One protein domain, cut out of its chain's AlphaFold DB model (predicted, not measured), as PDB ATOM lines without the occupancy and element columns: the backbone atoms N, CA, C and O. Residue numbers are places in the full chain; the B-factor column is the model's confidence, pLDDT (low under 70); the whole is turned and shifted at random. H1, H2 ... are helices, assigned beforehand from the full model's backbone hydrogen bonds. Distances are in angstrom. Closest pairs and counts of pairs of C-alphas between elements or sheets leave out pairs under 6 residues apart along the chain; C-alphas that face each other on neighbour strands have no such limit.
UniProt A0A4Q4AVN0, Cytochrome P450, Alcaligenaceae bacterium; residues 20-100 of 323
ATOM      1  N   PRO A  20     -20.558 -60.261  40.948       43.69
ATOM      2  CA  PRO A  20     -21.729 -60.672  40.185       43.69
ATOM      3  C   PRO A  20     -22.746 -59.528  40.210       43.69
ATOM      4  O   PRO A  20     -23.126 -59.116  41.308       43.69
ATOM      5  N   PRO A  21     -23.140 -58.975  39.044       59.50
ATOM      6  CA  PRO A  21     -24.030 -57.826  39.010       59.50
ATOM      7  C   PRO A  21     -25.240 -58.119  39.886       59.50
ATOM      8  O   PRO A  21     -25.725 -59.252  39.889       59.50
ATOM      9  N   LEU A  22     -25.682 -57.122  40.659       62.91
ATOM     10  CA  LEU A  22     -26.699 -57.256  41.714       62.91
ATOM     11  C   LEU A  22     -27.916 -58.099  41.275       62.91
ATOM     12  O   LEU A  22     -28.506 -58.837  42.068       62.91
ATOM     13  N   LEU A  23     -28.240 -58.044  39.984       66.12
ATOM     14  CA  LEU A  23     -29.337 -58.755  39.344       66.12
ATOM     15  C   LEU A  23     -29.163 -60.278  39.222       66.12
ATOM     16  O   LEU A  23     -30.152 -61.007  39.303       66.12
ATOM     17  N   ASN A  24     -27.931 -60.793  39.150       69.88
ATOM     18  CA  ASN A  24     -27.647 -62.233  39.062       69.88
ATOM     19  C   ASN A  24     -28.103 -63.022  40.297       69.88
ATOM     20  O   ASN A  24     -28.281 -64.237  40.222       69.88
ATOM     21  N   VAL A  25     -28.282 -62.355  41.439       70.50
ATOM     22  CA  VAL A  25     -28.833 -62.961  42.662       70.50
ATOM     23  C   VAL A  25     -30.334 -62.699  42.773       70.50
ATOM     24  O   VAL A  25     -31.088 -63.571  43.223       70.50
ATOM     25  N   ILE A  26     -30.787 -61.522  42.335       74.50
ATOM     26  CA  ILE A  26     -32.183 -61.093  42.445       74.50
ATOM     27  C   ILE A  26     -33.079 -61.879  41.487       74.50
ATOM     28  O   ILE A  26     -34.066 -62.453  41.946       74.50
ATOM     29  N   PHE A  27     -32.732 -62.006  40.203       73.31
ATOM     30  CA  PHE A  27     -33.601 -62.673  39.226       73.31
ATOM     31  C   PHE A  27     -33.843 -64.159  39.506       73.31
ATOM     32  O   PHE A  27     -35.012 -64.567  39.518       73.31
ATOM     33  N   PRO A  28     -32.826 -64.992  39.808       74.94
ATOM     34  CA  PRO A  28     -33.076 -66.385  40.174       74.94
ATOM     35  C   PRO A  28     -33.903 -66.502  41.456       74.94
ATOM     36  O   PRO A  28     -34.738 -67.397  41.579       74.94
ATOM     37  N   THR A  29     -33.713 -65.575  42.400       73.50
ATOM     38  CA  THR A  29     -34.494 -65.541  43.639       73.50
ATOM     39  C   THR A  29     -35.952 -65.171  43.378       73.50
ATOM     40  O   THR A  29     -36.837 -65.866  43.871       73.50
ATOM     41  N   MET A  30     -36.219 -64.137  42.576       73.75
ATOM     42  CA  MET A  30     -37.575 -63.761  42.164       73.75
ATOM     43  C   MET A  30     -38.270 -64.914  41.442       73.75
ATOM     44  O   MET A  30     -39.386 -65.266  41.804       73.75
ATOM     45  N   SER A  31     -37.587 -65.551  40.491       73.31
ATOM     46  CA  SER A  31     -38.119 -66.684  39.722       73.31
ATOM     47  C   SER A  31     -38.472 -67.861  40.629       73.31
ATOM     48  O   SER A  31     -39.567 -68.411  40.547       73.31
ATOM     49  N   ARG A  32     -37.568 -68.211  41.557       76.88
ATOM     50  CA  ARG A  32     -37.809 -69.261  42.553       76.88
ATOM     51  C   ARG A  32     -39.026 -68.947  43.418       76.88
ATOM     52  O   ARG A  32     -39.801 -69.853  43.683       76.88
ATOM     53  N   ARG A  33     -39.184 -67.698  43.866       76.19
ATOM     54  CA  ARG A  33     -40.319 -67.281  44.708       76.19
ATOM     55  C   ARG A  33     -41.635 -67.259  43.933       76.19
ATOM     56  O   ARG A  33     -42.635 -67.716  44.465       76.19
ATOM     57  N   LEU A  34     -41.621 -66.785  42.685       70.81
ATOM     58  CA  LEU A  34     -42.792 -66.746  41.803       70.81
ATOM     59  C   LEU A  34     -43.328 -68.153  41.504       70.81
ATOM     60  O   LEU A  34     -44.536 -68.356  41.458       70.81
ATOM     61  N   LEU A  35     -42.426 -69.116  41.299       70.69
ATOM     62  CA  LEU A  35     -42.768 -70.500  40.967       70.69
ATOM     63  C   LEU A  35     -42.929 -71.401  42.204       70.69
ATOM     64  O   LEU A  35     -43.307 -72.564  42.064       70.69
ATOM     65  N   ALA A  36     -42.626 -70.908  43.409       73.00
ATOM     66  CA  ALA A  36     -42.764 -71.695  44.626       73.00
ATOM     67  C   ALA A  36     -44.244 -71.799  45.032       73.00
ATOM     68  O   ALA A  36     -44.915 -70.775  45.143       73.00
ATOM     69  N   PRO A  37     -44.751 -73.004  45.357       72.50
ATOM     70  CA  PRO A  37     -46.115 -73.158  45.866       72.50
ATOM     71  C   PRO A  37     -46.315 -72.446  47.213       72.50
ATOM     72  O   PRO A  37     -47.429 -72.056  47.550       72.50
ATOM     73  N   ILE A  38     -45.233 -72.258  47.980       78.25
ATOM     74  CA  ILE A  38     -45.213 -71.492  49.228       78.25
ATOM     75  C   ILE A  38     -43.960 -70.613  49.242       78.25
ATOM     76  O   ILE A  38     -42.835 -71.115  49.196       78.25
ATOM     77  N   ASP A  39     -44.143 -69.297  49.363       76.25
ATOM     78  CA  ASP A  39     -43.047 -68.328  49.459       76.25
ATOM     79  C   ASP A  39     -42.459 -68.283  50.883       76.25
ATOM     80  O   ASP A  39     -42.647 -67.330  51.640       76.25
ATOM     81  N   VAL A  40     -41.748 -69.344  51.276       75.31
ATOM     82  CA  VAL A  40     -41.053 -69.436  52.576       75.31
ATOM     83  C   VAL A  40     -40.000 -68.338  52.770       75.31
ATOM     84  O   VAL A  40     -39.743 -67.916  53.897       75.31
ATOM     85  N   GLU A  41     -39.436 -67.806  51.683       70.81
ATOM     86  CA  GLU A  41     -38.444 -66.724  51.730       70.81
ATOM     87  C   GLU A  41     -39.060 -65.354  52.037       70.81
ATOM     88  O   GLU A  41     -38.333 -64.438  52.420       70.81
ATOM     89  N   ARG A  42     -40.392 -65.220  51.959       73.06
ATOM     90  CA  ARG A  42     -41.118 -64.074  52.526       73.06
ATOM     91  C   ARG A  42     -40.924 -63.970  54.038       73.06
ATOM     92  O   ARG A  42     -40.850 -62.861  54.560       73.06
ATOM     93  N   TRP A  43     -40.861 -65.110  54.724       72.81
ATOM     94  CA  TRP A  43     -40.778 -65.195  56.184       72.81
ATOM     95  C   TRP A  43     -39.341 -65.397  56.673       72.81
ATOM     96  O   TRP A  43     -38.972 -64.894  57.730       72.81
ATOM     97  N   LEU A  44     -38.514 -66.094  55.888       75.94
ATOM     98  CA  LEU A  44     -37.109 -66.382  56.194       75.94
ATOM     99  C   LEU A  44     -36.198 -65.931  55.037       75.94
ATOM    100  O   LEU A  44     -35.672 -66.765  54.291       75.94
ATOM    101  N   PRO A  45     -36.003 -64.612  54.847       67.62
ATOM    102  CA  PRO A  45     -35.169 -64.104  53.768       67.62
ATOM    103  C   PRO A  45     -33.699 -64.478  53.993       67.62
ATOM    104  O   PRO A  45     -33.119 -64.237  55.054       67.62
ATOM    105  N   LYS A  46     -33.058 -65.038  52.962       76.25
ATOM    106  CA  LYS A  46     -31.619 -65.336  52.992       76.25
ATOM    107  C   LYS A  46     -30.820 -64.033  53.074       76.25
ATOM    108  O   LYS A  46     -31.077 -63.105  52.309       76.25
ATOM    109  N   ARG A  47     -29.801 -63.981  53.946       67.94
ATOM    110  CA  ARG A  47     -28.973 -62.775  54.171       67.94
ATOM    111  C   ARG A  47     -28.411 -62.173  52.877       67.94
ATOM    112  O   ARG A  47     -28.507 -60.966  52.693       67.94
ATOM    113  N   GLY A  48     -27.917 -63.008  51.958       71.25
ATOM    114  CA  GLY A  48     -27.394 -62.545  50.668       71.25
ATOM    115  C   GLY A  48     -28.448 -61.842  49.805       71.25
ATOM    116  O   GLY A  48     -28.167 -60.797  49.238       71.25
ATOM    117  N   VAL A  49     -29.687 -62.341  49.769       73.69
ATOM    118  CA  VAL A  49     -30.784 -61.716  49.001       73.69
ATOM    119  C   VAL A  49     -31.128 -60.343  49.568       73.69
ATOM    120  O   VAL A  49     -31.319 -59.395  48.812       73.69
ATOM    121  N   ARG A  50     -31.173 -60.226  50.901       76.00
ATOM    122  CA  ARG A  50     -31.469 -58.960  51.574       76.00
ATOM    123  C   ARG A  50     -30.414 -57.895  51.270       76.00
ATOM    124  O   ARG A  50     -30.787 -56.791  50.902       76.00
ATOM    125  N   GLN A  51     -29.131 -58.248  51.333       78.81
ATOM    126  CA  GLN A  51     -28.033 -57.330  50.999       78.81
ATOM    127  C   GLN A  51     -28.114 -56.827  49.549       78.81
ATOM    128  O   GLN A  51     -27.953 -55.638  49.301       78.81
ATOM    129  N   HIS A  52     -28.419 -57.710  48.591       78.88
ATOM    130  CA  HIS A  52     -28.551 -57.317  47.183       78.88
ATOM    131  C   HIS A  52     -29.790 -56.441  46.949       78.88
ATOM    132  O   HIS A  52     -29.732 -55.492  46.172       78.88
ATOM    133  N   ALA A  53     -30.900 -56.726  47.637       79.38
ATOM    134  CA  ALA A  53     -32.104 -55.901  47.579       79.38
ATOM    135  C   ALA A  53     -31.884 -54.508  48.193       79.38
ATOM    136  O   ALA A  53     -32.337 -53.517  47.625       79.38
ATOM    137  N   GLU A  54     -31.163 -54.422  49.315       83.62
ATOM    138  CA  GLU A  54     -30.777 -53.154  49.946       83.62
ATOM    139  C   GLU A  54     -29.858 -52.343  49.019       83.62
ATOM    140  O   GLU A  54     -30.152 -51.180  48.750       83.62
ATOM    141  N   ALA A  55     -28.832 -52.967  48.432       85.06
ATOM    142  CA  ALA A  55     -27.937 -52.313  47.475       85.06
ATOM    143  C   ALA A  55     -28.667 -51.815  46.213       85.06
ATOM    144  O   ALA A  55     -28.386 -50.721  45.721       85.06
ATOM    145  N   LEU A  56     -29.632 -52.589  45.698       84.56
ATOM    146  CA  LEU A  56     -30.446 -52.177  44.556       84.56
ATOM    147  C   LEU A  56     -31.392 -51.026  44.915       84.56
ATOM    148  O   LEU A  56     -31.507 -50.070  44.152       84.56
ATOM    149  N   SER A  57     -32.024 -51.078  46.090       86.75
ATOM    150  CA  SER A  57     -32.838 -49.971  46.601       86.75
ATOM    151  C   SER A  57     -32.006 -48.698  46.752       86.75
ATOM    152  O   SER A  57     -32.460 -47.617  46.386       86.75
ATOM    153  N   GLU A  58     -30.783 -48.809  47.265       88.88
ATOM    154  CA  GLU A  58     -29.882 -47.670  47.409       88.88
ATOM    155  C   GLU A  58     -29.474 -47.096  46.044       88.88
ATOM    156  O   GLU A  58     -29.475 -45.880  45.865       88.88
ATOM    157  N   ALA A  59     -29.192 -47.955  45.057       89.62
ATOM    158  CA  ALA A  59     -28.897 -47.534  43.688       89.62
ATOM    159  C   ALA A  59     -30.070 -46.784  43.044       89.62
ATOM    160  O   ALA A  59     -29.873 -45.706  42.492       89.62
ATOM    161  N   VAL A  60     -31.293 -47.306  43.176       91.12
ATOM    162  CA  VAL A  60     -32.511 -46.647  42.680       91.12
ATOM    163  C   VAL A  60     -32.702 -45.284  43.341       91.12
ATOM    164  O   VAL A  60     -32.953 -44.295  42.655       91.12
ATOM    165  N   GLN A  61     -32.529 -45.199  44.660       92.50
ATOM    166  CA  GLN A  61     -32.642 -43.927  45.370       92.50
ATOM    167  C   GLN A  61     -31.554 -42.929  44.959       92.50
ATOM    168  O   GLN A  61     -31.839 -41.737  44.888       92.50
ATOM    169  N   ARG A  62     -30.323 -43.386  44.680       93.44
ATOM    170  CA  ARG A  62     -29.267 -42.525  44.122       93.44
ATOM    171  C   ARG A  62     -29.689 -41.957  42.771       93.44
ATOM    172  O   ARG A  62     -29.696 -40.743  42.634       93.44
ATOM    173  N   PHE A  63     -30.151 -42.795  41.842       93.44
ATOM    174  CA  PHE A  63     -30.627 -42.325  40.537       93.44
ATOM    175  C   PHE A  63     -31.757 -41.296  40.652       93.44
ATOM    176  O   PHE A  63     -31.723 -40.275  39.972       93.44
ATOM    177  N   ILE A  64     -32.734 -41.526  41.534       95.25
ATOM    178  CA  ILE A  64     -33.833 -40.576  41.760       95.25
ATOM    179  C   ILE A  64     -33.313 -39.250  42.326       95.25
ATOM    180  O   ILE A  64     -33.722 -38.193  41.852       95.25
ATOM    181  N   ARG A  65     -32.401 -39.285  43.308       95.38
ATOM    182  CA  ARG A  65     -31.790 -38.067  43.864       95.38
ATOM    183  C   ARG A  65     -31.006 -37.293  42.810       95.38
ATOM    184  O   ARG A  65     -31.171 -36.082  42.722       95.38
ATOM    185  N   ASP A  66     -30.210 -37.982  42.000       94.94
ATOM    186  CA  ASP A  66     -29.423 -37.357  40.935       94.94
ATOM    187  C   ASP A  66     -30.339 -36.720  39.881       94.94
ATOM    188  O   ASP A  66     -30.095 -35.599  39.438       94.94
ATOM    189  N   ALA A  67     -31.438 -37.392  39.520       95.19
ATOM    190  CA  ALA A  67     -32.434 -36.854  38.600       95.19
ATOM    191  C   ALA A  67     -33.160 -35.627  39.175       95.19
ATOM    192  O   ALA A  67     -33.288 -34.630  38.470       95.19
ATOM    193  N   ARG A  68     -33.575 -35.652  40.450       95.56
ATOM    194  CA  ARG A  68     -34.141 -34.473  41.136       95.56
ATOM    195  C   ARG A  68     -33.160 -33.307  41.136       95.56
ATOM    196  O   ARG A  68     -33.521 -32.209  40.730       95.56
ATOM    197  N   HIS A  69     -31.903 -33.569  41.486       95.88
ATOM    198  CA  HIS A  69     -30.865 -32.547  41.484       95.88
ATOM    199  C   HIS A  69     -30.669 -31.929  40.090       95.88
ATOM    200  O   HIS A  69     -30.561 -30.714  39.962       95.88
ATOM    201  N   GLN A  70     -30.683 -32.731  39.021       94.50
ATOM    202  CA  GLN A  70     -30.614 -32.212  37.649       94.50
ATOM    203  C   GLN A  70     -31.807 -31.317  37.289       94.50
ATOM    204  O   GLN A  70     -31.604 -30.281  36.658       94.50
ATOM    205  N   LEU A  71     -33.025 -31.690  37.695       94.69
ATOM    206  CA  LEU A  71     -34.227 -30.880  37.472       94.69
ATOM    207  C   LEU A  71     -34.181 -29.556  38.252       94.69
ATOM    208  O   LEU A  71     -34.594 -28.529  37.726       94.69
ATOM    209  N   GLU A  72     -33.628 -29.554  39.470       94.50
ATOM    210  CA  GLU A  72     -33.409 -28.332  40.258       94.50
ATOM    211  C   GLU A  72     -32.388 -27.396  39.598       94.50
ATOM    212  O   GLU A  72     -32.588 -26.182  39.562       94.50
ATOM    213  N   GLN A  73     -31.289 -27.946  39.066       95.81
ATOM    214  CA  GLN A  73     -30.253 -27.155  38.389       95.81
ATOM    215  C   GLN A  73     -30.695 -26.647  37.010       95.81
ATOM    216  O   GLN A  73     -30.168 -25.645  36.528       95.81
ATOM    217  N   GLN A  74     -31.634 -27.335  36.356       94.44
ATOM    218  CA  GLN A  74     -32.152 -26.982  35.034       94.44
ATOM    219  C   GLN A  74     -33.683 -27.112  35.006       94.44
ATOM    220  O   GLN A  74     -34.203 -28.114  34.508       94.44
ATOM    221  N   PRO A  75     -34.420 -26.092  35.488       90.94
ATOM    222  CA  PRO A  75     -35.881 -26.141  35.591       90.94
ATOM    223  C   PRO A  75     -36.606 -26.436  34.267       90.94
ATOM    224  O   PRO A  75     -37.663 -27.062  34.270       90.94
ATOM    225  N   ASP A  76     -36.018 -26.070  33.124       93.25
ATOM    226  CA  ASP A  76     -36.563 -26.379  31.793       93.25
ATOM    227  C   ASP A  76     -36.762 -27.890  31.559       93.25
ATOM    228  O   ASP A  76     -37.666 -28.298  30.821       93.25
ATOM    229  N   LEU A  77     -35.958 -28.738  32.212       92.31
ATOM    230  CA  LEU A  77     -36.059 -30.195  32.118       92.31
ATOM    231  C   LEU A  77     -37.345 -30.749  32.740       92.31
ATOM    232  O   LEU A  77     -37.758 -31.846  32.372       92.31
ATOM    233  N   VAL A  78     -38.009 -30.004  33.630       90.69
ATOM    234  CA  VAL A  78     -39.314 -30.400  34.188       90.69
ATOM    235  C   VAL A  78     -40.359 -30.486  33.074       90.69
ATOM    236  O   VAL A  78     -41.164 -31.415  33.036       90.69
ATOM    237  N   HIS A  79     -40.316 -29.550  32.125       91.12
ATOM    238  CA  HIS A  79     -41.229 -29.519  30.982       91.12
ATOM    239  C   HIS A  79     -40.687 -30.270  29.761       91.12
ATOM    240  O   HIS A  79     -41.454 -30.649  28.875       91.12
ATOM    241  N   ARG A  80     -39.366 -30.475  29.688       92.88
ATOM    242  CA  ARG A  80     -38.684 -31.134  28.566       92.88
ATOM    243  C   ARG A  80     -37.659 -32.155  29.076       92.88
ATOM    244  O   ARG A  80     -36.457 -31.956  28.883       92.88
ATOM    245  N   PRO A  81     -38.112 -33.245  29.720       92.25
ATOM    246  CA  PRO A  81     -37.208 -34.255  30.253       92.25
ATOM    247  C   PRO A  81     -36.423 -34.920  29.118       92.25
ATOM    248  O   PRO A  81     -36.966 -35.209  28.052       92.25
ATOM    249  N   GLN A  82     -35.140 -35.187  29.352       91.81
ATOM    250  CA  GLN A  82     -34.243 -35.792  28.359       91.81
ATOM    251  C   GLN A  82     -34.225 -37.319  28.430       91.81
ATOM    252  O   GLN A  82     -33.772 -37.987  27.504       91.81
ATOM    253  N   ASN A  83     -34.700 -37.889  29.536       91.00
ATOM    254  CA  ASN A  83     -34.802 -39.329  29.720       91.00
ATOM    255  C   ASN A  83     -36.036 -39.690  30.554       91.00
ATOM    256  O   ASN A  83     -36.665 -38.846  31.194       91.00
ATOM    257  N   LEU A  84     -36.380 -40.977  30.546       89.25
ATOM    258  CA  LEU A  84     -37.584 -41.475  31.206       89.25
ATOM    259  C   LEU A  84     -37.532 -41.320  32.735       89.25
ATOM    260  O   LEU A  84     -38.567 -41.087  33.348       89.25
ATOM    261  N   LEU A  85     -36.350 -41.394  33.355       92.44
ATOM    262  CA  LEU A  85     -36.216 -41.182  34.798       92.44
ATOM    263  C   LEU A  85     -36.570 -39.739  35.177       92.44
ATOM    264  O   LEU A  85     -37.378 -39.534  36.075       92.44
ATOM    265  N   GLN A  86     -36.030 -38.753  34.457       94.44
ATOM    266  CA  GLN A  86     -36.389 -37.345  34.641       94.44
ATOM    267  C   GLN A  86     -37.885 -37.117  34.413       94.44
ATOM    268  O   GLN A  86     -38.514 -36.427  35.204       94.44
ATOM    269  N   ALA A  87     -38.473 -37.742  33.386       92.31
ATOM    270  CA  ALA A  87     -39.909 -37.640  33.128       92.31
ATOM    271  C   ALA A  87     -40.754 -38.199  34.286       92.31
ATOM    272  O   ALA A  87     -41.756 -37.596  34.664       92.31
ATOM    273  N   LEU A  88     -40.344 -39.328  34.874       92.25
ATOM    274  CA  LEU A  88     -41.026 -39.923  36.026       92.25
ATOM    275  C   LEU A  88     -40.886 -39.067  37.288       92.25
ATOM    276  O   LEU A  88     -41.860 -38.921  38.018       92.25
ATOM    277  N   VAL A  89     -39.703 -38.498  37.533       94.50
ATOM    278  CA  VAL A  89     -39.470 -37.590  38.665       94.50
ATOM    279  C   VAL A  89     -40.293 -36.314  38.500       94.50
ATOM    280  O   VAL A  89     -41.036 -35.960  39.405       94.50
ATOM    281  N   ALA A  90     -40.243 -35.676  37.329       92.56
ATOM    282  CA  ALA A  90     -41.022 -34.475  37.040       92.56
ATOM    283  C   ALA A  90     -42.532 -34.722  37.186       92.56
ATOM    284  O   ALA A  90     -43.245 -33.888  37.735       92.56
ATOM    285  N   ALA A  91     -43.024 -35.886  36.748       90.56
ATOM    286  CA  ALA A  91     -44.418 -36.270  36.946       90.56
ATOM    287  C   ALA A  91     -44.757 -36.517  38.428       90.56
ATOM    288  O   ALA A  91     -45.824 -36.106  38.879       90.56
ATOM    289  N   CYS A  92     -43.864 -37.165  39.183       91.69
ATOM    290  CA  CYS A  92     -44.024 -37.437  40.616       91.69
ATOM    291  C   CYS A  92     -44.053 -36.153  41.454       91.69
ATOM    292  O   CYS A  92     -44.824 -36.062  42.403       91.69
ATOM    293  N   ASP A  93     -43.244 -35.164  41.077       89.44
ATOM    294  CA  ASP A  93     -43.076 -33.916  41.826       89.44
ATOM    295  C   ASP A  93     -44.021 -32.797  41.326       89.44
ATOM    296  O   ASP A  93     -43.978 -31.671  41.821       89.44
ATOM    297  N   SER A  94     -44.894 -33.089  40.352       88.69
ATOM    298  CA  SER A  94     -45.862 -32.126  39.810       88.69
ATOM    299  C   SER A  94     -47.025 -31.820  40.769       88.69
ATOM    300  O   SER A  94     -47.432 -32.649  41.587       88.69
ATOM    301  N   GLU A  95     -47.602 -30.618  40.666       84.94
ATOM    302  CA  GLU A  95     -48.767 -30.244  41.475       84.94
ATOM    303  C   GLU A  95     -49.961 -31.168  41.188       84.94
ATOM    304  O   GLU A  95     -50.367 -31.360  40.042       84.94
ATOM    305  N   GLY A  96     -50.539 -31.749  42.244       82.88
ATOM    306  CA  GLY A  96     -51.642 -32.707  42.119       82.88
ATOM    307  C   GLY A  96     -51.217 -34.120  41.699       82.88
ATOM    308  O   GLY A  96     -52.086 -34.942  41.399       82.88
ATOM    309  N   ALA A  97     -49.913 -34.422  41.691       83.50
ATOM    310  CA  ALA A  97     -49.408 -35.758  41.411       83.50
ATOM    311  C   ALA A  97     -50.001 -36.809  42.363       83.50
ATOM    312  O   ALA A  97     -50.095 -36.625  43.576       83.50
ATOM    313  N   THR A  98     -50.370 -37.954  41.792       84.31
ATOM    314  CA  THR A  98     -50.869 -39.116  42.539       84.31
ATOM    315  C   THR A  98     -49.792 -40.173  42.775       84.31
ATOM    316  O   THR A  98     -50.065 -41.167  43.440       84.31
ATOM    317  N   ILE A  99     -48.604 -40.006  42.184       88.25
ATOM    318  CA  ILE A  99     -47.498 -40.967  42.267       88.25
ATOM    319  C   ILE A  99     -46.677 -40.651  43.512       88.25
ATOM    320  O   ILE A  99     -46.197 -39.538  43.683       88.25
ATOM    321  N   THR A 100     -46.498 -41.642  44.376       90.38
ATOM    322  CA  THR A 100     -45.666 -41.526  45.580       90.38
ATOM    323  C   THR A 100     -44.196 -41.842  45.291       90.38
ATOM    324  O   THR A 100     -43.887 -42.634  44.399       90.38
TER     325      THR A 100
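This is residues 20 to 100 of the 323 residues of the protein "Cytochrome P450" of Alcaligenaceae bacterium (UniProt A0A4Q4AVN0). Long helix H2 makes the long axis; H1 packs crosswise near its first end, H4 with short H3 near its last, leaving residues 57 to 62 free. The 81 printed residues have four named helices, H1 to H4 in chain order, no named strand: all helix. It is only just loose, close to extended (radius of gyration of the C-alphas 17.2 A), spanning 48 by 28 by 17 A.

H2, residues 47 to 73, runs 39.0 A from C-alpha 47 (-28.973, -62.775, 54.171) to C-alpha 73 (-30.253, -27.155, 38.389). H1, residues 23 to 35, spans 17.9 A; H4, 84 to 92, 12.1 A; H3, 76 to 79, 5.7 A.

H2, with residues 49 to 53 alone, touches H1, residues 25 to 29 alone, opposite ways at a steep tilt of 64 degrees; closest C-alphas Ile 26 and Val 49, 6.7 A. H2, with residues 64 to 71 alone, touches H4, about perpendicular at 78 degrees; closest C-alphas Ala 67 and Gln 86, 5.6 A. H3 touches H4; closest C-alphas Val 78 and Ala 90, 5.3 A. Every O i to N i+4 pair is within hydrogen-bond range in H2 and H4, 8 of 9 in H1; H3 is too short.

The printed part has no cut; the H1 to H2 link is long. Residues 20 to 24, 45 and 47 are under pLDDT 70.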